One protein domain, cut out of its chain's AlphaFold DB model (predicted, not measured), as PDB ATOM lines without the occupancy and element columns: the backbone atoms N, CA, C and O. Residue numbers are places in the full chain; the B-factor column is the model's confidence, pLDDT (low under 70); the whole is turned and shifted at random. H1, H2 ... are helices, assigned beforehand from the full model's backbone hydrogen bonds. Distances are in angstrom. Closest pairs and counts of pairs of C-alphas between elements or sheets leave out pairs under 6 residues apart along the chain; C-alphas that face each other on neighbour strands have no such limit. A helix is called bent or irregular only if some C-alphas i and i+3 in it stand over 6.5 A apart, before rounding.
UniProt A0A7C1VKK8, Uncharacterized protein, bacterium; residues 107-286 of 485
ATOM      1  N   LEU A 107     237.749 381.491 276.057       82.94
ATOM      2  CA  LEU A 107     238.448 381.840 277.298       82.94
ATOM      3  C   LEU A 107     237.743 382.955 278.081       82.94
ATOM      4  O   LEU A 107     237.583 382.846 279.297       82.94
ATOM      5  N   LEU A 108     237.285 384.011 277.402       86.44
ATOM      6  CA  LEU A 108     236.555 385.109 278.045       86.44
ATOM      7  C   LEU A 108     235.230 384.641 278.662       86.44
ATOM      8  O   LEU A 108     234.901 385.033 279.785       86.44
ATOM      9  N   THR A 109     234.502 383.771 277.959       88.50
ATOM     10  CA  THR A 109     233.252 383.177 278.459       88.50
ATOM     11  C   THR A 109     233.518 382.324 279.698       88.50
ATOM     12  O   THR A 109     232.904 382.539 280.746       88.50
ATOM     13  N   THR A 110     234.513 381.438 279.633       88.50
ATOM     14  CA  THR A 110     234.929 380.603 280.766       88.50
ATOM     15  C   THR A 110     235.353 381.453 281.968       88.50
ATOM     16  O   THR A 110     234.926 381.190 283.094       88.50
ATOM     17  N   GLN A 111     236.124 382.525 281.763       92.69
ATOM     18  CA  GLN A 111     236.509 383.447 282.838       92.69
ATOM     19  C   GLN A 111     235.296 384.138 283.478       92.69
ATOM     20  O   GLN A 111     235.230 384.263 284.707       92.69
ATOM     21  N   GLN A 112     234.326 384.580 282.674       93.75
ATOM     22  CA  GLN A 112     233.101 385.209 283.168       93.75
ATOM     23  C   GLN A 112     232.255 384.234 283.999       93.75
ATOM     24  O   GLN A 112     231.774 384.601 285.080       93.75
ATOM     25  N   ASP A 113     232.114 382.992 283.544       93.88
ATOM     26  CA  ASP A 113     231.349 381.957 284.238       93.88
ATOM     27  C   ASP A 113     232.014 381.535 285.551       93.88
ATOM     28  O   ASP A 113     231.359 381.474 286.598       93.88
ATOM     29  N   LEU A 114     233.333 381.316 285.538       94.81
ATOM     30  CA  LEU A 114     234.108 380.989 286.736       94.81
ATOM     31  C   LEU A 114     234.073 382.131 287.758       94.81
ATOM     32  O   LEU A 114     233.868 381.888 288.950       94.81
ATOM     33  N   SER A 115     234.190 383.381 287.305       95.94
ATOM     34  CA  SER A 115     234.053 384.571 288.153       95.94
ATOM     35  C   SER A 115     232.659 384.665 288.786       95.94
ATOM     36  O   SER A 115     232.521 384.872 289.997       95.94
ATOM     37  N   SER A 116     231.610 384.431 287.993       96.50
ATOM     38  CA  SER A 116     230.222 384.422 288.466       96.50
ATOM     39  C   SER A 116     229.992 383.329 289.510       96.50
ATOM     40  O   SER A 116     229.388 383.578 290.558       96.50
ATOM     41  N   ARG A 117     230.543 382.132 289.278       95.31
ATOM     42  CA  ARG A 117     230.482 381.009 290.217       95.31
ATOM     43  C   ARG A 117     231.233 381.306 291.513       95.31
ATOM     44  O   ARG A 117     230.695 381.059 292.591       95.31
ATOM     45  N   LEU A 118     232.432 381.880 291.436       95.81
ATOM     46  CA  LEU A 118     233.208 382.267 292.615       95.81
ATOM     47  C   LEU A 118     232.450 383.296 293.465       95.81
ATOM     48  O   LEU A 118     232.364 383.159 294.685       95.81
ATOM     49  N   LYS A 119     231.828 384.292 292.824       97.38
ATOM     50  CA  LYS A 119     230.993 385.288 293.506       97.38
ATOM     51  C   LYS A 119     229.768 384.659 294.176       97.38
ATOM     52  O   LYS A 119     229.396 385.079 295.278       97.38
ATOM     53  N   ALA A 120     229.151 383.659 293.547       97.25
ATOM     54  CA  ALA A 120     228.045 382.911 294.141       97.25
ATOM     55  C   ALA A 120     228.496 382.165 295.409       97.25
ATOM     56  O   ALA A 120     227.875 382.337 296.456       97.25
ATOM     57  N   ILE A 121     229.630 381.457 295.356       96.00
ATOM     58  CA  ILE A 121     230.219 380.745 296.505       96.00
ATOM     59  C   ILE A 121     230.547 381.723 297.644       96.00
ATOM     60  O   ILE A 121     230.193 381.482 298.795       96.00
ATOM     61  N   GLN A 122     231.147 382.876 297.335       95.75
ATOM     62  CA  GLN A 122     231.426 383.920 298.331       95.75
ATOM     63  C   GLN A 122     230.154 384.504 298.959       95.75
ATOM     64  O   GLN A 122     230.147 384.884 300.132       95.75
ATOM     65  N   SER A 123     229.075 384.610 298.185       96.81
ATOM     66  CA  SER A 123     227.780 385.081 298.684       96.81
ATOM     67  C   SER A 123     227.122 384.030 299.578       96.81
ATOM     68  O   SER A 123     226.582 384.371 300.629       96.81
ATOM     69  N   GLU A 124     227.244 382.753 299.218       96.38
ATOM     70  CA  GLU A 124     226.819 381.626 300.045       96.38
ATOM     71  C   GLU A 124     227.580 381.597 301.378       96.38
ATOM     72  O   GLU A 124     226.950 381.483 302.427       96.38
ATOM     73  N   ALA A 125     228.898 381.835 301.372       97.06
ATOM     74  CA  ALA A 125     229.709 381.926 302.590       97.06
ATOM     75  C   ALA A 125     229.123 382.914 303.614       97.06
ATOM     76  O   ALA A 125     229.051 382.634 304.812       97.06
ATOM     77  N   LYS A 126     228.661 384.071 303.125       96.69
ATOM     78  CA  LYS A 126     228.028 385.121 303.936       96.69
ATOM     79  C   LYS A 126     226.626 384.729 304.412       96.69
ATOM     80  O   LYS A 126     226.188 385.210 305.454       96.69
ATOM     81  N   ALA A 127     225.932 383.863 303.674       96.25
ATOM     82  CA  ALA A 127     224.589 383.391 303.998       96.25
ATOM     83  C   ALA A 127     224.574 382.209 304.987       96.25
ATOM     84  O   ALA A 127     223.607 382.074 305.739       96.25
ATOM     85  N   ILE A 128     225.634 381.388 305.040       96.19
ATOM     86  CA  ILE A 128     225.732 380.191 305.901       96.19
ATOM     87  C   ILE A 128     225.329 380.446 307.368       96.19
ATOM     88  O   ILE A 128     224.528 379.668 307.893       96.19
ATOM     89  N   PRO A 129     225.819 381.499 308.059       94.44
ATOM     90  CA  PRO A 129     225.463 381.725 309.462       94.44
ATOM     91  C   PRO A 129     223.958 381.945 309.655       94.44
ATOM     92  O   PRO A 129     223.358 381.404 310.584       94.44
ATOM     93  N   LEU A 130     223.337 382.702 308.745       93.69
ATOM     94  CA  LEU A 130     221.907 382.992 308.780       93.69
ATOM     95  C   LEU A 130     221.075 381.743 308.461       93.69
ATOM     96  O   LEU A 130     220.096 381.474 309.153       93.69
ATOM     97  N   GLN A 131     221.476 380.963 307.453       94.00
ATOM     98  CA  GLN A 131     220.817 379.701 307.102       94.00
ATOM     99  C   GLN A 131     220.823 378.726 308.283       94.00
ATOM    100  O   GLN A 131     219.778 378.203 308.662       94.00
ATOM    101  N   LEU A 132     221.971 378.553 308.942       93.44
ATOM    102  CA  LEU A 132     222.086 377.689 310.118       93.44
ATOM    103  C   LEU A 132     221.225 378.170 311.290       93.44
ATOM    104  O   LEU A 132     220.600 377.357 311.971       93.44
ATOM    105  N   GLN A 133     221.145 379.482 311.516       90.50
ATOM    106  CA  GLN A 133     220.266 380.042 312.542       90.50
ATOM    107  C   GLN A 133     218.783 379.763 312.242       90.50
ATOM    108  O   GLN A 133     218.008 379.487 313.160       90.50
ATOM    109  N   GLN A 134     218.380 379.824 310.971       91.69
ATOM    110  CA  GLN A 134     217.018 379.503 310.543       91.69
ATOM    111  C   GLN A 134     216.717 378.009 310.684       91.69
ATOM    112  O   GLN A 134     215.677 377.657 311.230       91.69
ATOM    113  N   GLU A 135     217.635 377.134 310.275       90.44
ATOM    114  CA  GLU A 135     217.501 375.680 310.436       90.44
ATOM    115  C   GLU A 135     217.425 375.252 311.909       90.44
ATOM    116  O   GLU A 135     216.784 374.254 312.240       90.44
ATOM    117  N   ALA A 136     218.068 376.007 312.803       92.12
ATOM    118  CA  ALA A 136     218.050 375.765 314.240       92.12
ATOM    119  C   ALA A 136     216.757 376.220 314.937       92.12
ATOM    120  O   ALA A 136     216.486 375.781 316.064       92.12
ATOM    121  N   LYS A 137     215.949 377.090 314.308       90.62
ATOM    122  CA  LYS A 137     214.691 377.564 314.905       90.62
ATOM    123  C   LYS A 137     213.768 376.384 315.191       90.62
ATOM    124  O   LYS A 137     213.508 375.547 314.337       90.62
ATOM    125  N   GLY A 138     213.263 376.330 316.422       86.81
ATOM    126  CA  GLY A 138     212.347 375.275 316.862       86.81
ATOM    127  C   GLY A 138     212.994 373.903 317.088       86.81
ATOM    128  O   GLY A 138     212.282 372.976 317.451       86.81
ATOM    129  N   ARG A 139     214.320 373.758 316.920       87.25
ATOM    130  CA  ARG A 139     215.044 372.485 317.115       87.25
ATOM    131  C   ARG A 139     215.828 372.387 318.428       87.25
ATOM    132  O   ARG A 139     216.470 371.374 318.673       87.25
ATOM    133  N   GLY A 140     215.803 373.430 319.264       86.00
ATOM    134  CA  GLY A 140     216.489 373.437 320.565       86.00
ATOM    135  C   GLY A 140     218.023 373.425 320.487       86.00
ATOM    136  O   GLY A 140     218.682 373.098 321.471       86.00
ATOM    137  N   ILE A 141     218.610 373.769 319.335       89.19
ATOM    138  CA  ILE A 141     220.067 373.789 319.147       89.19
ATOM    139  C   ILE A 141     220.646 375.047 319.806       89.19
ATOM    140  O   ILE A 141     220.190 376.163 319.555       89.19
ATOM    141  N   THR A 142     221.669 374.877 320.644       86.75
ATOM    142  CA  THR A 142     222.355 375.996 321.300       86.75
ATOM    143  C   THR A 142     223.318 376.701 320.342       86.75
ATOM    144  O   THR A 142     223.822 376.109 319.388       86.75
ATOM    145  N   VAL A 143     223.657 377.960 320.636       84.19
ATOM    146  CA  VAL A 143     224.683 378.712 319.886       84.19
ATOM    147  C   VAL A 143     226.020 377.954 319.862       84.19
ATOM    148  O   VAL A 143     226.681 377.883 318.827       84.19
ATOM    149  N   GLY A 144     226.391 377.317 320.979       86.69
ATOM    150  CA  GLY A 144     227.590 376.479 321.067       86.69
ATOM    151  C   GLY A 144     227.540 375.243 320.162       86.69
ATOM    152  O   GLY A 144     228.561 374.883 319.581       86.69
ATOM    153  N   GLY A 145     226.359 374.637 319.993       88.62
ATOM    154  CA  GLY A 145     226.138 373.496 319.099       88.62
ATOM    155  C   GLY A 145     226.137 373.853 317.609       88.62
ATOM    156  O   GLY A 145     226.475 373.008 316.786       88.62
ATOM    157  N   LEU A 146     225.820 375.102 317.244       91.44
ATOM    158  CA  LEU A 146     225.839 375.557 315.845       91.44
ATOM    159  C   LEU A 146     227.243 375.850 315.319       91.44
ATOM    160  O   LEU A 146     227.498 375.689 314.125       91.44
ATOM    161  N   ARG A 147     228.167 376.259 316.191       91.88
ATOM    162  CA  ARG A 147     229.512 376.692 315.786       91.88
ATOM    163  C   ARG A 147     230.290 375.621 314.995       91.88
ATOM    164  O   ARG A 147     230.829 375.975 313.951       91.88
ATOM    165  N   PRO A 148     230.331 374.332 315.396       93.19
ATOM    166  CA  PRO A 148     231.005 373.298 314.605       93.19
ATOM    167  C   PRO A 148     230.381 373.099 313.219       93.19
ATOM    168  O   PRO A 148     231.107 372.928 312.242       93.19
ATOM    169  N   LEU A 149     229.048 373.173 313.121       92.94
ATOM    170  CA  LEU A 149     228.328 373.050 311.850       92.94
ATOM    171  C   LEU A 149     228.638 374.228 310.924       92.94
ATOM    172  O   LEU A 149     228.889 374.034 309.737       92.94
ATOM    173  N   GLN A 150     228.674 375.441 311.479       94.50
ATOM    174  CA  GLN A 150     229.059 376.643 310.748       94.50
ATOM    175  C   GLN A 150     230.484 376.536 310.216       94.50
ATOM    176  O   GLN A 150     230.703 376.760 309.029       94.50
ATOM    177  N   THR A 151     231.441 376.143 311.057       93.25
ATOM    178  CA  THR A 151     232.833 375.954 310.636       93.25
ATOM    179  C   THR A 151     232.955 374.890 309.548       93.25
ATOM    180  O   THR A 151     233.675 375.103 308.578       93.25
ATOM    181  N   ALA A 152     232.237 373.769 309.670       93.00
ATOM    182  CA  ALA A 152     232.251 372.715 308.660       93.00
ATOM    183  C   ALA A 152     231.720 373.215 307.307       93.00
ATOM    184  O   ALA A 152     232.401 373.059 306.297       93.00
ATOM    185  N   ARG A 153     230.561 373.892 307.287       95.81
ATOM    186  CA  ARG A 153     229.992 374.455 306.049       95.81
ATOM    187  C   ARG A 153     230.889 375.527 305.432       95.81
ATOM    188  O   ARG A 153     231.082 375.528 304.220       95.81
ATOM    189  N   LEU A 154     231.467 376.408 306.251       95.25
ATOM    190  CA  LEU A 154     232.409 377.426 305.778       95.25
ATOM    191  C   LEU A 154     233.675 376.801 305.184       95.25
ATOM    192  O   LEU A 154     234.159 377.290 304.169       95.25
ATOM    193  N   ARG A 155     234.188 375.707 305.763       94.38
ATOM    194  CA  ARG A 155     235.325 374.966 305.198       94.38
ATOM    195  C   ARG A 155     234.974 374.372 303.836       94.38
ATOM    196  O   ARG A 155     235.730 374.560 302.893       94.38
ATOM    197  N   THR A 156     233.823 373.705 303.714       94.31
ATOM    198  CA  THR A 156     233.356 373.160 302.429       94.31
ATOM    199  C   THR A 156     233.238 374.255 301.372       94.31
ATOM    200  O   THR A 156     233.734 374.094 300.260       94.31
ATOM    201  N   ASN A 157     232.647 375.394 301.734       96.44
ATOM    202  CA  ASN A 157     232.528 376.544 300.846       96.44
ATOM    203  C   ASN A 157     233.907 377.112 300.444       96.44
ATOM    204  O   ASN A 157     234.138 377.390 299.270       96.44
ATOM    205  N   ALA A 158     234.856 377.203 301.381       93.88
ATOM    206  CA  ALA A 158     236.219 377.649 301.097       93.88
ATOM    207  C   ALA A 158     236.972 376.698 300.147       93.88
ATOM    208  O   ALA A 158     237.634 377.168 299.226       93.88
ATOM    209  N   ILE A 159     236.839 375.378 300.318       93.56
ATOM    210  CA  ILE A 159     237.437 374.376 299.416       93.56
ATOM    211  C   ILE A 159     236.872 374.527 297.998       93.56
ATOM    212  O   ILE A 159     237.628 374.557 297.027       93.56
ATOM    213  N   GLN A 160     235.553 374.705 297.868       94.75
ATOM    214  CA  GLN A 160     234.919 374.970 296.573       94.75
ATOM    215  C   GLN A 160     235.419 376.280 295.951       94.75
ATOM    216  O   GLN A 160     235.688 376.325 294.752       94.75
ATOM    217  N   ALA A 161     235.576 377.337 296.754       95.81
ATOM    218  CA  ALA A 161     236.109 378.612 296.286       95.81
ATOM    219  C   ALA A 161     237.543 378.467 295.763       95.81
ATOM    220  O   ALA A 161     237.849 379.015 294.707       95.81
ATOM    221  N   LEU A 162     238.403 377.712 296.458       93.25
ATOM    222  CA  LEU A 162     239.770 377.423 296.014       93.25
ATOM    223  C   LEU A 162     239.776 376.649 294.691       93.25
ATOM    224  O   LEU A 162     240.491 377.043 293.775       93.25
ATOM    225  N   GLY A 163     238.927 375.626 294.558       94.38
ATOM    226  CA  GLY A 163     238.807 374.848 293.322       94.38
ATOM    227  C   GLY A 163     238.269 375.647 292.130       94.38
ATOM    228  O   GLY A 163     238.659 375.395 291.000       94.38
ATOM    229  N   VAL A 164     237.383 376.626 292.336       95.75
ATOM    230  CA  VAL A 164     236.946 377.524 291.245       95.75
ATOM    231  C   VAL A 164     237.999 378.594 290.955       95.75
ATOM    232  O   VAL A 164     238.213 378.948 289.799       95.75
ATOM    233  N   SER A 165     238.680 379.090 291.990       94.50
ATOM    234  CA  SER A 165     239.754 380.075 291.838       94.50
ATOM    235  C   SER A 165     240.939 379.492 291.074       94.50
ATOM    236  O   SER A 165     241.491 380.189 290.233       94.50
ATOM    237  N   SER A 166     241.297 378.221 291.294       93.06
ATOM    238  CA  SER A 166     242.368 377.576 290.528       93.06
ATOM    239  C   SER A 166     242.054 377.533 289.033       93.06
ATOM    240  O   SER A 166     242.902 377.898 288.230       93.06
ATOM    241  N   LEU A 167     240.822 377.192 288.645       94.19
ATOM    242  CA  LEU A 167     240.403 377.215 287.238       94.19
ATOM    243  C   LEU A 167     240.390 378.631 286.650       94.19
ATOM    244  O   LEU A 167     240.736 378.836 285.486       94.19
ATOM    245  N   LEU A 168     239.997 379.626 287.447       94.12
ATOM    246  CA  LEU A 168     239.996 381.019 287.008       94.12
ATOM    247  C   LEU A 168     241.426 381.527 286.778       94.12
ATOM    248  O   LEU A 168     241.683 382.207 285.794       94.12
ATOM    249  N   GLU A 169     242.363 381.174 287.656       89.44
ATOM    250  CA  GLU A 169     243.777 381.503 287.475       89.44
ATOM    251  C   GLU A 169     244.393 380.727 286.304       89.44
ATOM    252  O   GLU A 169     245.143 381.303 285.519       89.44
ATOM    253  N   ALA A 170     244.007 379.464 286.109       87.88
ATOM    254  CA  ALA A 170     244.438 378.667 284.965       87.88
ATOM    255  C   ALA A 170     243.998 379.285 283.630       87.88
ATOM    256  O   ALA A 170     244.824 379.470 282.742       87.88
ATOM    257  N   SER A 171     242.732 379.699 283.518       90.00
ATOM    258  CA  SER A 171     242.206 380.378 282.318       90.00
ATOM    259  C   SER A 171     242.780 381.785 282.090       90.00
ATOM    260  O   SER A 171     242.578 382.366 281.027       90.00
ATOM    261  N   ARG A 172     243.509 382.341 283.067       87.25
ATOM    262  CA  ARG A 172     244.305 383.574 282.936       87.25
ATOM    263  C   ARG A 172     245.772 383.312 282.576       87.25
ATOM    264  O   ARG A 172     246.526 384.268 282.427       87.25
ATOM    265  N   GLY A 173     246.187 382.046 282.479       79.81
ATOM    266  CA  GLY A 173     247.577 381.640 282.249       79.81
ATOM    267  C   GLY A 173     248.438 381.546 283.516       79.81
ATOM    268  O   GLY A 173     249.625 381.237 283.431       79.81
ATOM    269  N   ASN A 174     247.871 381.753 284.708       80.06
ATOM    270  CA  ASN A 174     248.589 381.681 285.983       80.06
ATOM    271  C   ASN A 174     248.645 380.236 286.517       80.06
ATOM    272  O   ASN A 174     248.137 379.935 287.599       80.06
ATOM    273  N   ILE A 175     249.270 379.327 285.762       81.50
ATOM    274  CA  ILE A 175     249.238 377.877 286.033       81.50
ATOM    275  C   ILE A 175     249.838 377.512 287.397       81.50
ATOM    276  O   ILE A 175     249.246 376.731 288.137       81.50
ATOM    277  N   THR A 176     250.970 378.109 287.784       76.19
ATOM    278  CA  THR A 176     251.595 377.837 289.092       76.19
ATOM    279  C   THR A 176     250.679 378.231 290.251       76.19
ATOM    280  O   THR A 176     250.509 377.467 291.196       76.19
ATOM    281  N   LEU A 177     250.024 379.393 290.162       74.94
ATOM    282  CA  LEU A 177     249.071 379.825 291.185       74.94
ATOM    283  C   LEU A 177     247.835 378.916 291.217       74.94
ATOM    284  O   LEU A 177     247.321 378.613 292.292       74.94
ATOM    285  N   ALA A 178     247.368 378.456 290.055       78.88
ATOM    286  CA  ALA A 178     246.277 377.495 289.973       78.88
ATOM    287  C   ALA A 178     246.618 376.180 290.695       78.88
ATOM    288  O   ALA A 178     245.809 375.695 291.488       78.88
ATOM    289  N   GLN A 179     247.823 375.648 290.480       78.94
ATOM    290  CA  GLN A 179     248.323 374.445 291.153       78.94
ATOM    291  C   GLN A 179     248.440 374.651 292.671       78.94
ATOM    292  O   GLN A 179     247.919 373.843 293.437       78.94
ATOM    293  N   ASP A 180     248.996 375.778 293.123       80.69
ATOM    294  CA  ASP A 180     249.075 376.110 294.554       80.69
ATOM    295  C   ASP A 180     247.690 376.170 295.223       80.69
ATOM    296  O   ASP A 180     247.522 375.786 296.385       80.69
ATOM    297  N   LEU A 181     246.678 376.686 294.520       82.06
ATOM    298  CA  LEU A 181     245.303 376.746 295.020       82.06
ATOM    299  C   LEU A 181     244.663 375.354 295.106       82.06
ATOM    300  O   LEU A 181     243.938 375.091 296.070       82.06
ATOM    301  N   VAL A 182     244.952 374.465 294.151       86.88
ATOM    302  CA  VAL A 182     244.552 373.048 294.207       86.88
ATOM    303  C   VAL A 182     245.196 372.361 295.401       86.88
ATOM    304  O   VAL A 182     244.492 371.740 296.191       86.88
ATOM    305  N   ASP A 183     246.500 372.537 295.592       85.00
ATOM    306  CA  ASP A 183     247.230 371.938 296.704       85.00
ATOM    307  C   ASP A 183     246.657 372.381 298.054       85.00
ATOM    308  O   ASP A 183     246.447 371.556 298.944       85.00
ATOM    309  N   ARG A 184     246.312 373.669 298.193       83.56
ATOM    310  CA  ARG A 184     245.611 374.180 299.382       83.56
ATOM    311  C   ARG A 184     244.223 373.566 299.543       83.56
ATOM    312  O   ARG A 184     243.842 373.260 300.668       83.56
ATOM    313  N   ALA A 185     243.452 373.415 298.466       90.00
ATOM    314  CA  ALA A 185     242.112 372.831 298.525       90.00
ATOM    315  C   ALA A 185     242.156 371.365 298.980       90.00
ATOM    316  O   ALA A 185     241.398 370.970 299.866       90.00
ATOM    317  N   VAL A 186     243.087 370.595 298.415       86.88
ATOM    318  CA  VAL A 186     243.337 369.192 298.750       86.88
ATOM    319  C   VAL A 186     243.816 369.071 300.200       86.88
ATOM    320  O   VAL A 186     243.221 368.325 300.974       86.88
ATOM    321  N   ALA A 187     244.787 369.883 300.628       83.56
ATOM    322  CA  ALA A 187     245.244 369.923 302.020       83.56
ATOM    323  C   ALA A 187     244.090 370.211 303.003       83.56
ATOM    324  O   ALA A 187     243.872 369.475 303.963       83.56
ATOM    325  N   GLN A 188     243.248 371.213 302.720       84.94
ATOM    326  CA  GLN A 188     242.077 371.532 303.556       84.94
ATOM    327  C   GLN A 188     241.056 370.387 303.661       84.94
ATOM    328  O   GLN A 188     240.290 370.334 304.630       84.94
ATOM    329  N   GLN A 189     241.017 369.493 302.673       87.06
ATOM    330  CA  GLN A 189     240.133 368.334 302.654       87.06
ATOM    331  C   GLN A 189     240.732 367.130 303.393       87.06
ATOM    332  O   GLN A 189     240.017 366.488 304.165       87.06
ATOM    333  N   PHE A 190     242.016 366.835 303.181       86.69
ATOM    334  CA  PHE A 190     242.635 365.587 303.635       86.69
ATOM    335  C   PHE A 190     243.502 365.720 304.890       86.69
ATOM    336  O   PHE A 190     243.576 364.749 305.646       86.69
ATOM    337  N   ASP A 191     244.074 366.892 305.191       83.94
ATOM    338  CA  ASP A 191     244.922 367.082 306.381       83.94
ATOM    339  C   ASP A 191     244.195 366.702 307.681       83.94
ATOM    340  O   ASP A 191     244.735 365.894 308.438       83.94
ATOM    341  N   PRO A 192     242.942 367.145 307.940       85.94
ATOM    342  CA  PRO A 192     242.250 366.773 309.175       85.94
ATOM    343  C   PRO A 192     242.010 365.262 309.295       85.94
ATOM    344  O   PRO A 192     242.015 364.714 310.395       85.94
ATOM    345  N   ILE A 193     241.797 364.580 308.165       85.06
ATOM    346  CA  ILE A 193     241.562 363.132 308.123       85.06
ATOM    347  C   ILE A 193     242.873 362.393 308.406       85.06
ATOM    348  O   ILE A 193     242.896 361.455 309.204       85.06
ATOM    349  N   ARG A 194     243.974 362.836 307.792       83.56
ATOM    350  CA  ARG A 194     245.314 362.292 308.026       83.56
ATOM    351  C   ARG A 194     245.758 362.488 309.471       83.56
ATOM    352  O   ARG A 194     246.262 361.546 310.077       83.56
ATOM    353  N   GLU A 195     245.537 363.670 310.037       81.31
ATOM    354  CA  GLU A 195     245.819 363.959 311.444       81.31
ATOM    355  C   GLU A 195     245.005 363.052 312.377       81.31
ATOM    356  O   GLU A 195     245.560 362.479 313.316       81.31
ATOM    357  N   GLU A 196     243.712 362.848 312.097       82.62
ATOM    358  CA  GLU A 196     242.860 361.939 312.870       82.62
ATOM    359  C   GLU A 196     243.390 360.496 312.836       82.62
ATOM    360  O   GLU A 196     243.503 359.849 313.884       82.62
ATOM    361  N   ILE A 197     243.741 359.995 311.647       77.31
ATOM    362  CA  ILE A 197     244.318 358.658 311.465       77.31
ATOM    363  C   ILE A 197     245.648 358.553 312.216       77.31
ATOM    364  O   ILE A 197     245.855 357.598 312.966       77.31
ATOM    365  N   ALA A 198     246.532 359.543 312.080       82.31
ATOM    366  CA  ALA A 198     247.833 359.556 312.740       82.31
ATOM    367  C   ALA A 198     247.697 359.511 314.272       82.31
ATOM    368  O   ALA A 198     248.346 358.694 314.928       82.31
ATOM    369  N   VAL A 199     246.797 360.319 314.844       85.81
ATOM    370  CA  VAL A 199     246.506 360.318 316.287       85.81
ATOM    371  C   VAL A 199     245.936 358.969 316.732       85.81
ATOM    372  O   VAL A 199     246.368 358.422 317.749       85.81
ATOM    373  N   LYS A 200     245.000 358.384 315.974       83.19
ATOM    374  CA  LYS A 200     244.448 357.053 316.273       83.19
ATOM    375  C   LYS A 200     245.519 355.971 316.248       83.19
ATOM    376  O   LYS A 200     245.587 355.172 317.180       83.19
ATOM    377  N   ARG A 201     246.375 355.955 315.225       87.50
ATOM    378  CA  ARG A 201     247.490 355.007 315.114       87.50
ATOM    379  C   ARG A 201     248.473 355.171 316.272       87.50
ATOM    380  O   ARG A 201     248.834 354.172 316.885       87.50
ATOM    381  N   ALA A 202     248.827 356.402 316.643       83.44
ATOM    382  CA  ALA A 202     249.672 356.666 317.808       83.44
ATOM    383  C   ALA A 202     249.044 356.122 319.105       83.44
ATOM    384  O   ALA A 202     249.697 355.387 319.843       83.44
ATOM    385  N   ASN A 203     247.753 356.382 319.338       83.50
ATOM    386  CA  ASN A 203     247.022 355.863 320.500       83.50
ATOM    387  C   ASN A 203     246.970 354.329 320.527       83.50
ATOM    388  O   ASN A 203     247.135 353.715 321.581       83.50
ATOM    389  N   LEU A 204     246.763 353.693 319.373       85.75
ATOM    390  CA  LEU A 204     246.792 352.235 319.252       85.75
ATOM    391  C   LEU A 204     248.188 351.683 319.545       85.75
ATOM    392  O   LEU A 204     248.300 350.643 320.193       85.75
ATOM    393  N   ASN A 205     249.244 352.382 319.128       88.69
ATOM    394  CA  ASN A 205     250.612 351.960 319.398       88.69
ATOM    395  C   ASN A 205     250.933 351.986 320.901       88.69
ATOM    396  O   ASN A 205     251.500 351.026 321.416       88.69
ATOM    397  N   LEU A 206     250.441 352.993 321.635       88.19
ATOM    398  CA  LEU A 206     250.550 353.036 323.101       88.19
ATOM    399  C   LEU A 206     249.919 351.801 323.771       88.19
ATOM    400  O   LEU A 206     250.463 351.279 324.745       88.19
ATOM    401  N   ILE A 207     248.797 351.294 323.244       87.31
ATOM    402  CA  ILE A 207     248.152 350.065 323.747       87.31
ATOM    403  C   ILE A 207     249.013 348.827 323.458       87.31
ATOM    404  O   ILE A 207     249.113 347.922 324.290       87.31
ATOM    405  N   LEU A 208     249.634 348.766 322.277       83.38
ATOM    406  CA  LEU A 208     250.471 347.639 321.863       83.38
ATOM    407  C   LEU A 208     251.760 347.547 322.687       83.38
ATOM    408  O   LEU A 208     252.127 346.451 323.131       83.38
ATOM    409  N   GLU A 209     252.405 348.688 322.916       88.69
ATOM    410  CA  GLU A 209     253.679 348.810 323.627       88.69
ATOM    411  C   GLU A 209     253.516 348.730 325.147       88.69
ATOM    412  O   GLU A 209     254.389 348.198 325.833       88.69
ATOM    413  N   SER A 210     252.384 349.180 325.695       88.50
ATOM    414  CA  SER A 210     252.196 349.189 327.144       88.50
ATOM    415  C   SER A 210     252.147 347.767 327.739       88.50
ATOM    416  O   SER A 210     251.429 346.891 327.237       88.50
ATOM    417  N   PRO A 211     252.866 347.507 328.848       88.69
ATOM    418  CA  PRO A 211     252.827 346.225 329.547       88.69
ATOM    419  C   PRO A 211     251.520 346.002 330.330       88.69
ATOM    420  O   PRO A 211     251.261 344.875 330.741       88.69
ATOM    421  N   SER A 212     250.693 347.036 330.533       89.19
ATOM    422  CA  SER A 212     249.481 346.957 331.363       89.19
ATOM    423  C   SER A 212     248.271 346.335 330.661       89.19
ATOM    424  O   SER A 212     247.305 345.978 331.331       89.19
ATOM    425  N   PHE A 213     248.284 346.233 329.329       90.75
ATOM    426  CA  PHE A 213     247.149 345.719 328.557       90.75
ATOM    427  C   PHE A 213     247.211 344.207 328.351       90.75
ATOM    428  O   PHE A 213     248.272 343.624 328.112       90.75
ATOM    429  N   THR A 214     246.037 343.577 328.364       93.69
ATOM    430  CA  THR A 214     245.879 342.138 328.137       93.69
ATOM    431  C   THR A 214     246.190 341.752 326.687       93.69
ATOM    432  O   THR A 214     246.046 342.545 325.753       93.69
ATOM    433  N   LEU A 215     246.547 340.483 326.450       85.88
ATOM    434  CA  LEU A 215     246.793 339.968 325.095       85.88
ATOM    435  C   LEU A 215     245.571 340.136 324.170       85.88
ATOM    436  O   LEU A 215     245.722 340.427 322.984       85.88
ATOM    437  N   ALA A 216     244.356 339.992 324.707       88.38
ATOM    438  CA  ALA A 216     243.120 340.184 323.952       88.38
ATOM    439  C   ALA A 216     242.940 341.644 323.497       88.38
ATOM    440  O   ALA A 216     242.545 341.895 322.357       88.38
ATOM    441  N   GLU A 217     243.264 342.614 324.354       88.31
ATOM    442  CA  GLU A 217     243.249 344.043 324.013       88.31
ATOM    443  C   GLU A 217     244.313 344.388 322.980       88.31
ATOM    444  O   GLU A 217     243.995 345.043 321.990       88.31
ATOM    445  N   LYS A 218     245.529 343.856 323.131       85.31
ATOM    446  CA  LYS A 218     246.593 344.025 322.134       85.31
ATOM    447  C   LYS A 218     246.203 343.438 320.781       85.31
ATOM    448  O   LYS A 218     246.413 344.069 319.752       85.31
ATOM    449  N   ASN A 219     245.568 342.268 320.756       90.50
ATOM    450  CA  ASN A 219     245.079 341.672 319.513       90.50
ATOM    451  C   ASN A 219     243.971 342.511 318.857       90.50
ATOM    452  O   ASN A 219     243.955 342.621 317.631       90.50
ATOM    453  N   ARG A 220     243.072 343.135 319.634       90.31
ATOM    454  CA  ARG A 220     242.097 344.105 319.101       90.31
ATOM    455  C   ARG A 220     242.799 345.339 318.539       90.31
ATOM    456  O   ARG A 220     242.545 345.690 317.392       90.31
ATOM    457  N   ALA A 221     243.738 345.917 319.288       87.56
ATOM    458  CA  ALA A 221     244.514 347.073 318.852       87.56
ATOM    459  C   ALA A 221     245.307 346.795 317.564       87.56
ATOM    460  O   ALA A 221     245.321 347.642 316.679       87.56
ATOM    461  N   ARG A 222     245.882 345.593 317.389       90.81
ATOM    462  CA  ARG A 222     246.542 345.185 316.131       90.81
ATOM    463  C   ARG A 222     245.579 345.164 314.946       90.81
ATOM    464  O   ARG A 222     245.938 345.631 313.870       90.81
ATOM    465  N   ARG A 223     244.361 344.641 315.129       92.81
ATOM    466  CA  ARG A 223     243.343 344.625 314.064       92.81
ATOM    467  C   ARG A 223     242.918 346.041 313.690       92.81
ATOM    468  O   ARG A 223     242.882 346.359 312.509       92.81
ATOM    469  N   THR A 224     242.654 346.895 314.679       89.25
ATOM    470  CA  THR A 224     242.304 348.299 314.430       89.25
ATOM    471  C   THR A 224     243.469 349.060 313.796       89.25
ATOM    472  O   THR A 224     243.255 349.817 312.862       89.25
ATOM    473  N   MET A 225     244.715 348.803 314.207       90.75
ATOM    474  CA  MET A 225     245.906 349.385 313.578       90.75
ATOM    475  C   MET A 225     245.992 349.011 312.094       90.75
ATOM    476  O   MET A 225     246.275 349.870 311.262       90.75
ATOM    477  N   ALA A 226     245.724 347.749 311.750       90.00
ATOM    478  CA  ALA A 226     245.688 347.306 310.359       90.00
ATOM    479  C   ALA A 226     244.558 347.985 309.566       90.00
ATOM    480  O   ALA A 226     244.781 348.387 308.428       90.00
ATOM    481  N   GLN A 227     243.379 348.171 310.173       91.31
ATOM    482  CA  GLN A 227     242.255 348.895 309.563       91.31
ATOM    483  C   GLN A 227     242.590 350.369 309.305       91.31
ATOM    484  O   GLN A 227     242.399 350.845 308.193       91.31
ATOM    485  N   GLU A 228     243.138 351.081 310.294       85.75
ATOM    486  CA  GLU A 228     243.537 352.487 310.128       85.75
ATOM    487  C   GLU A 228     244.686 352.628 309.118       85.75
ATOM    488  O   GLU A 228     244.697 353.570 308.334       85.75
ATOM    489  N   SER A 229     245.610 351.661 309.060       85.81
ATOM    490  CA  SER A 229     246.680 351.647 308.048       85.81
ATOM    491  C   SER A 229     246.145 351.381 306.634       85.81
ATOM    492  O   SER A 229     246.698 351.890 305.666       85.81
ATOM    493  N   ALA A 230     245.086 350.577 306.488       90.12
ATOM    494  CA  ALA A 230     244.410 350.383 305.203       90.12
ATOM    495  C   ALA A 230     243.650 351.648 304.782       90.12
ATOM    496  O   ALA A 230     243.767 352.078 303.639       90.12
ATOM    497  N   ARG A 231     242.952 352.288 305.729       88.12
ATOM    498  CA  ARG A 231     242.261 353.564 305.513       88.12
ATOM    499  C   ARG A 231     243.221 354.680 305.106       88.12
ATOM    500  O   ARG A 231     242.896 355.471 304.237       88.12
ATOM    501  N   GLU A 232     244.406 354.741 305.705       85.62
ATOM    502  CA  GLU A 232     245.436 355.712 305.320       85.62
ATOM    503  C   GLU A 232     245.859 355.558 303.858       85.62
ATOM    504  O   GLU A 232     245.974 356.551 303.149       85.62
ATOM    505  N   LYS A 233     246.042 354.318 303.389       85.62
ATOM    506  CA  LYS A 233     246.365 354.054 301.980       85.62
ATOM    507  C   LYS A 233     245.255 354.534 301.051       85.62
ATOM    508  O   LYS A 233     245.554 355.195 300.066       85.62
ATOM    509  N   GLU A 234     244.003 354.244 301.396       84.88
ATOM    510  CA  GLU A 234     242.836 354.688 300.629       84.88
ATOM    511  C   GLU A 234     242.747 356.221 300.571       84.88
ATOM    512  O   GLU A 234     242.525 356.788 299.507       84.88
ATOM    513  N   ILE A 235     242.981 356.910 301.693       82.19
ATOM    514  CA  ILE A 235     242.989 358.378 301.736       82.19
ATOM    515  C   ILE A 235     244.121 358.961 300.888       82.19
ATOM    516  O   ILE A 235     243.887 359.919 300.156       82.19
ATOM    517  N   ASN A 236     245.319 358.377 300.939       80.81
ATOM    518  CA  ASN A 236     246.441 358.831 300.117       80.81
ATOM    519  C   ASN A 236     246.159 358.636 298.616       80.81
ATOM    520  O   ASN A 236     246.518 359.484 297.803       80.81
ATOM    521  N   GLU A 237     245.491 357.543 298.244       82.88
ATOM    522  CA  GLU A 237     245.062 357.292 296.865       82.88
ATOM    523  C   GLU A 237     243.979 358.285 296.417       82.88
ATOM    524  O   GLU A 237     244.091 358.878 295.346       82.88
ATOM    525  N   GLN A 238     242.976 358.547 297.261       83.19
ATOM    526  CA  GLN A 238     241.956 359.567 296.999       83.19
ATOM    527  C   GLN A 238     242.568 360.965 296.845       83.19
ATOM    528  O   GLN A 238     242.175 361.708 295.946       83.19
ATOM    529  N   GLU A 239     243.547 361.317 297.683       82.50
ATOM    530  CA  GLU A 239     244.278 362.582 297.594       82.50
ATOM    531  C   GLU A 239     244.994 362.708 296.241       82.50
ATOM    532  O   GLU A 239     244.856 363.719 295.545       82.50
ATOM    533  N   ALA A 240     245.718 361.660 295.837       79.44
ATOM    534  CA  ALA A 240     246.436 361.621 294.569       79.44
ATOM    535  C   ALA A 240     245.488 361.719 293.364       79.44
ATOM    536  O   ALA A 240     245.741 362.500 292.440       79.44
ATOM    537  N   ASN A 241     244.375 360.984 293.394       80.94
ATOM    538  CA  ASN A 241     243.360 361.013 292.345       80.94
ATOM    539  C   ASN A 241     242.714 362.396 292.238       80.94
ATOM    540  O   ASN A 241     242.590 362.936 291.139       80.94
ATOM    541  N   GLN A 242     242.381 363.024 293.367       84.50
ATOM    542  CA  GLN A 242     241.786 364.356 293.366       84.50
ATOM    543  C   GLN A 242     242.753 365.427 292.841       84.50
ATOM    544  O   GLN A 242     242.333 366.305 292.086       84.50
ATOM    545  N   ARG A 243     244.051 365.341 293.173       84.44
ATOM    546  CA  ARG A 243     245.082 366.211 292.574       84.44
ATOM    547  C   ARG A 243     245.188 365.998 291.067       84.44
ATOM    548  O   ARG A 243     245.232 366.972 290.320       84.44
ATOM    549  N   ALA A 244     245.201 364.746 290.612       82.62
ATOM    550  CA  ALA A 244     245.282 364.419 289.191       82.62
ATOM    551  C   ALA A 244     244.083 364.980 288.412       82.62
ATOM    552  O   ALA A 244     244.273 365.692 287.428       82.62
ATOM    553  N   VAL A 245     242.860 364.752 288.898       85.19
ATOM    554  CA  VAL A 245     241.629 365.305 288.313       85.19
ATOM    555  C   VAL A 245     241.661 366.836 288.278       85.19
ATOM    556  O   VAL A 245     241.314 367.446 287.267       85.19
ATOM    557  N   ALA A 246     242.103 367.478 289.361       88.75
ATOM    558  CA  ALA A 246     242.197 368.931 289.416       88.75
ATOM    559  C   ALA A 246     243.230 369.493 288.422       88.75
ATOM    560  O   ALA A 246     242.976 370.531 287.814       88.75
ATOM    561  N   ASN A 247     244.348 368.797 288.206       86.12
ATOM    562  CA  ASN A 247     245.347 369.176 287.205       86.12
ATOM    563  C   ASN A 247     244.826 369.020 285.773       86.12
ATOM    564  O   ASN A 247     245.068 369.898 284.949       86.12
ATOM    565  N   ILE A 248     244.050 367.969 285.488       86.38
ATOM    566  CA  ILE A 248     243.348 367.823 284.202       86.38
ATOM    567  C   ILE A 248     242.391 369.006 283.999       86.38
ATOM    568  O   ILE A 248     242.360 369.611 282.931       86.38
ATOM    569  N   ALA A 249     241.643 369.394 285.035       92.00
ATOM    570  CA  ALA A 249     240.751 370.547 284.957       92.00
ATOM    571  C   ALA A 249     241.510 371.872 284.732       92.00
ATOM    572  O   ALA A 249     241.025 372.722 283.993       92.00
ATOM    573  N   ILE A 250     242.694 372.054 285.335       88.56
ATOM    574  CA  ILE A 250     243.574 373.213 285.086       88.56
ATOM    575  C   ILE A 250     244.013 373.256 283.622       88.56
ATOM    576  O   ILE A 250     243.919 374.309 282.996       88.56
ATOM    577  N   ASP A 251     244.457 372.127 283.076       86.06
ATOM    578  CA  ASP A 251     244.908 372.004 281.690       86.06
ATOM    579  C   ASP A 251     243.774 372.351 280.709       86.06
ATOM    580  O   ASP A 251     243.916 373.217 279.845       86.06
ATOM    581  N   VAL A 252     242.584 371.786 280.929       89.94
ATOM    582  CA  VAL A 252     241.365 372.128 280.178       89.94
ATOM    583  C   VAL A 252     241.007 373.614 280.317       89.94
ATOM    584  O   VAL A 252     240.715 374.266 279.318       89.94
ATOM    585  N   ALA A 253     241.071 374.187 281.521       91.19
ATOM    586  CA  ALA A 253     240.743 375.597 281.745       91.19
ATOM    587  C   ALA A 253     241.744 376.549 281.075       91.19
ATOM    588  O   ALA A 253     241.347 377.606 280.586       91.19
ATOM    589  N   SER A 254     243.026 376.177 281.033       86.00
ATOM    590  CA  SER A 254     244.084 376.977 280.404       86.00
ATOM    591  C   SER A 254     243.923 377.114 278.888       86.00
ATOM    592  O   SER A 254     244.378 378.100 278.316       86.00
ATOM    593  N   ARG A 255     243.212 376.169 278.264       84.94
ATOM    594  CA  ARG A 255     242.907 376.122 276.825       84.94
ATOM    595  C   ARG A 255     241.460 376.519 276.512       84.94
ATOM    596  O   ARG A 255     240.916 376.147 275.489       84.94
ATOM    597  N   GLY A 256     240.776 377.205 277.428       85.31
ATOM    598  CA  GLY A 256     239.424 377.707 277.154       85.31
ATOM    599  C   GLY A 256     238.319 376.656 277.210       85.31
ATOM    600  O   GLY A 256     237.255 376.864 276.635       85.31
ATOM    601  N   GLY A 257     238.527 375.556 277.935       88.25
ATOM    602  CA  GLY A 257     237.486 374.560 278.153       88.25
ATOM    603  C   GLY A 257     236.226 375.126 278.798       88.25
ATOM    604  O   GLY A 257     236.278 375.996 279.673       88.25
ATOM    605  N   ASP A 258     235.084 374.605 278.354       88.69
ATOM    606  CA  ASP A 258     233.768 375.059 278.792       88.69
ATOM    607  C   ASP A 258     233.527 374.815 280.295       88.69
ATOM    608  O   ASP A 258     233.962 373.819 280.888       88.69
ATOM    609  N   ALA A 259     232.767 375.713 280.924       89.69
ATOM    610  CA  ALA A 259     232.481 375.675 282.352       89.69
ATOM    611  C   ALA A 259     231.689 374.426 282.792       89.69
ATOM    612  O   ALA A 259     231.779 374.025 283.963       89.69
ATOM    613  N   VAL A 260     230.905 373.802 281.902       91.25
ATOM    614  CA  VAL A 260     230.190 372.549 282.192       91.25
ATOM    615  C   VAL A 260     231.166 371.381 282.227       91.25
ATOM    616  O   VAL A 260     231.156 370.627 283.203       91.25
ATOM    617  N   LEU A 261     232.043 371.274 281.228       92.50
ATOM    618  CA  LEU A 261     233.087 370.248 281.176       92.50
ATOM    619  C   LEU A 261     233.996 370.326 282.406       92.50
ATOM    620  O   LEU A 261     234.195 369.331 283.101       92.50
ATOM    621  N   LEU A 262     234.481 371.524 282.738       93.56
ATOM    622  CA  LEU A 262     235.325 371.748 283.914       93.56
ATOM    623  C   LEU A 262     234.656 371.272 285.208       93.56
ATOM    624  O   LEU A 262     235.305 370.704 286.087       93.56
ATOM    625  N   ARG A 263     233.340 371.469 285.330       92.50
ATOM    626  CA  ARG A 263     232.568 371.002 286.484       92.50
ATOM    627  C   ARG A 263     232.440 369.484 286.514       92.50
ATOM    628  O   ARG A 263     232.549 368.911 287.594       92.50
ATOM    629  N   GLN A 264     232.196 368.853 285.368       93.06
ATOM    630  CA  GLN A 264     232.105 367.397 285.258       93.06
ATOM    631  C   GLN A 264     233.435 366.736 285.620       93.06
ATOM    632  O   GLN A 264     233.449 365.801 286.416       93.06
ATOM    633  N   ILE A 265     234.548 367.293 285.131       92.19
ATOM    634  CA  ILE A 265     235.897 366.851 285.492       92.19
ATOM    635  C   ILE A 265     236.100 366.990 287.005       92.19
ATOM    636  O   ILE A 265     236.382 365.997 287.660       92.19
ATOM    637  N   GLN A 266     235.868 368.173 287.590       90.50
ATOM    638  CA  GLN A 266     236.045 368.398 289.036       90.50
ATOM    639  C   GLN A 266     235.183 367.502 289.938       90.50
ATOM    640  O   GLN A 266     235.533 367.288 291.097       90.50
ATOM    641  N   GLN A 267     234.026 367.047 289.455       90.38
ATOM    642  CA  GLN A 267     233.129 366.165 290.205       90.38
ATOM    643  C   GLN A 267     233.528 364.690 290.108       90.38
ATOM    644  O   GLN A 267     233.020 363.880 290.886       90.38
ATOM    645  N   ASN A 268     234.418 364.338 289.181       87.56
ATOM    646  CA  ASN A 268     234.896 362.979 289.026       87.56
ATOM    647  C   ASN A 268     235.985 362.655 290.059       87.56
ATOM    648  O   ASN A 268     236.826 363.489 290.382       87.56
ATOM    649  N   GLN A 269     235.964 361.434 290.584       81.12
ATOM    650  CA  GLN A 269     237.000 360.915 291.480       81.12
ATOM    651  C   GLN A 269     238.046 360.083 290.731       81.12
ATOM    652  O   GLN A 269     239.112 359.824 291.279       81.12
ATOM    653  N   ASP A 270     237.750 359.672 289.496       82.75
ATOM    654  CA  ASP A 270     238.624 358.849 288.670       82.75
ATOM    655  C   ASP A 270     239.386 359.718 287.647       82.75
ATOM    656  O   ASP A 270     238.762 360.339 286.773       82.75
ATOM    657  N   PRO A 271     240.730 359.773 287.722       82.69
ATOM    658  CA  PRO A 271     241.541 360.534 286.779       82.69
ATOM    659  C   PRO A 271     241.468 360.005 285.339       82.69
ATOM    660  O   PRO A 271     241.608 360.796 284.408       82.69
ATOM    661  N   VAL A 272     241.230 358.707 285.125       81.56
ATOM    662  CA  VAL A 272     241.142 358.115 283.778       81.56
ATOM    663  C   VAL A 272     239.886 358.609 283.072       81.56
ATOM    664  O   VAL A 272     239.946 359.098 281.944       81.56
ATOM    665  N   GLU A 273     238.748 358.556 283.758       83.12
ATOM    666  CA  GLU A 273     237.481 359.047 283.224       83.12
ATOM    667  C   GLU A 273     237.483 360.572 283.047       83.12
ATOM    668  O   GLU A 273     236.956 361.084 282.059       83.12
ATOM    669  N   ALA A 274     238.120 361.312 283.960       83.38
ATOM    670  CA  ALA A 274     238.367 362.745 283.795       83.38
ATOM    671  C   ALA A 274     239.178 363.054 282.526       83.38
ATOM    672  O   ALA A 274     238.806 363.942 281.756       83.38
ATOM    673  N   GLN A 275     240.246 362.293 282.273       83.25
ATOM    674  CA  GLN A 275     241.073 362.448 281.079       83.25
ATOM    675  C   GLN A 275     240.307 362.087 279.802       83.25
ATOM    676  O   GLN A 275     240.458 362.762 278.780       83.25
ATOM    677  N   ARG A 276     239.471 361.044 279.847       81.94
ATOM    678  CA  ARG A 276     238.601 360.657 278.729       81.94
ATOM    679  C   ARG A 276     237.632 361.786 278.383       81.94
ATOM    680  O   ARG A 276     237.574 362.178 277.224       81.94
ATOM    681  N   MET A 277     236.954 362.361 279.379       84.94
ATOM    682  CA  MET A 277     236.050 363.503 279.181       84.94
ATOM    683  C   MET A 277     236.763 364.715 278.574       84.94
ATOM    684  O   MET A 277     236.244 365.325 277.642       84.94
ATOM    685  N   ALA A 278     237.963 365.047 279.061       85.19
ATOM    686  CA  ALA A 278     238.773 366.116 278.477       85.19
ATOM    687  C   ALA A 278     239.108 365.828 277.005       85.19
ATOM    688  O   ALA A 278     238.932 366.686 276.143       85.19
ATOM    689  N   SER A 279     239.520 364.594 276.707       83.38
ATOM    690  CA  SER A 279     239.904 364.178 275.356       83.38
ATOM    691  C   SER A 279     238.730 364.190 274.375       83.38
ATOM    692  O   SER A 279     238.873 364.678 273.257       83.38
ATOM    693  N   GLU A 280     237.559 363.712 274.799       83.75
ATOM    694  CA  GLU A 280     236.324 363.728 274.002       83.75
ATOM    695  C   GLU A 280     235.855 365.145 273.669       83.75
ATOM    696  O   GLU A 280     235.281 365.374 272.607       83.75
ATOM    697  N   ALA A 281     236.133 366.103 274.552       84.69
ATOM    698  CA  ALA A 281     235.808 367.506 274.348       84.69
ATOM    699  C   ALA A 281     236.864 368.280 273.533       84.69
ATOM    700  O   ALA A 281     236.777 369.500 273.442       84.69
ATOM    701  N   GLY A 282     237.855 367.598 272.947       81.38
ATOM    702  CA  GLY A 282     238.898 368.222 272.125       81.38
ATOM    703  C   GLY A 282     240.126 368.692 272.908       81.38
ATOM    704  O   GLY A 282     241.096 369.137 272.307       81.38
ATOM    705  N   PHE A 283     240.145 368.508 274.229       81.06
ATOM    706  CA  PHE A 283     241.282 368.808 275.105       81.06
ATOM    707  C   PHE A 283     242.144 367.564 275.351       81.06
ATOM    708  O   PHE A 283     242.610 367.312 276.466       81.06
ATOM    709  N   GLY A 284     242.295 366.738 274.312       62.34
ATOM    710  CA  GLY A 284     243.116 365.532 274.352       62.34
ATOM    711  C   GLY A 284     244.562 365.863 274.687       62.34
ATOM    712  O   GLY A 284     245.051 366.945 274.370       62.34
ATOM    713  N   ALA A 285     245.243 364.926 275.348       49.94
ATOM    714  CA  ALA A 285     246.648 365.091 275.686       49.94
ATOM    715  C   ALA A 285     247.449 365.462 274.429       49.94
ATOM    716  O   ALA A 285     247.360 364.771 273.409       49.94
ATOM    717  N   ILE A 286     248.244 366.529 274.531       41.41
ATOM    718  CA  ILE A 286     249.328 366.801 273.593       41.41
ATOM    719  C   ILE A 286     250.118 365.495 273.460       41.41
ATOM    720  O   ILE A 286     250.474 364.851 274.453       41.41
TER     721      ILE A 286
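AT A GLANCE: This is residues 107 to 286 of the 485 residues of an uncharacterized protein of bacterium (UniProt A0A7C1VKK8). Two long helical hairpins, H1 with H2 and H3 with H4, make a flat V whose arms meet where H2 ends, H3 begins and H4 ends. A short hairpin, H5 and H6, packs on H4 near that meeting place, while the far ends of the two arms spread apart and residues 211 to 216 stick out. The printed part has 180 residues with six named helices, H1 to H6 in order, and no named strand; its class is all helix. It is loose, with a radius of gyration of the C-alphas of 21.1 A and spans of 67 by 50 by 24 A.

IN THESE COORDINATES: H1, residues 107 to 136, was assigned as one helix by its hydrogen bonds but is bent, with C-alphas 126 and 129 7.0 A apart. Its arm H1a, residues 107 to 126, begins at C-alpha 107 (238.448, 381.840, 277.298) and is 28.8 A long; H1b, residues 129 to 136, is 10.6 A. H2, residues 143 to 170, is 40.1 A and only just irregular, with C-alphas 145 and 148 6.6 A apart. H3, residues 175 to 209, likewise one helix by its hydrogen bonds, is bent, with C-alphas 189 and 192 7.0 A apart; its arms are H3a, residues 175 to 189, 21.2 A, and H3b, residues 192 to 209, 25.7 A. H4, residues 215 to 254, runs 58.1 A from C-alpha 215 (246.793, 339.968, 325.095). H5 is residues 259 to 267, 12.4 A. H6, residues 271 to 283, is 14.3 A and irregular, with C-alphas 280 and 283 7.2 A apart; it ends at C-alpha 283 (241.282, 368.808, 275.105).

HOW THE PARTS SIT: H2, H3a and H4 form an up and down bundle, each running against the one before. H2 and H3a touch, closest at the C-alphas of Ser 166 and Ala 178, 3.9 A. H4, the hub, touches H2 with residues 246 to 254 alone, closest at the C-alphas of Ser 254 and Ala 170, 4.9 A, at a steep tilt of 41 degrees. H3b and H4 form a hairpin, closest at the C-alphas of Leu 208 and Lys 218, 5.3 A. H1a touches H2, opposite ways at a shallow tilt of 10 degrees, closest at the C-alphas of Leu 114 and Leu 168, 5.9 A. H6 touches H4, closest at the C-alphas of Pro 271 and Val 245, 5.0 A. H5 and H6 form a hairpin, closest at the C-alphas of Ile 265 and Ala 274, 5.1 A. H1b and H3b are apart. Every O i to N i+4 pair is within hydrogen-bond range in H1a, H1b, H3a, H3b, H4 and H5; in H2 21 of 24 are, in H6 8 of 9.

THE WHOLE: The C-alphas farthest apart, of Leu 108 and Ser 212, are 66.8 A apart. The printed part has no cut and no long link. Residues 284 to 286 have pLDDT under 70.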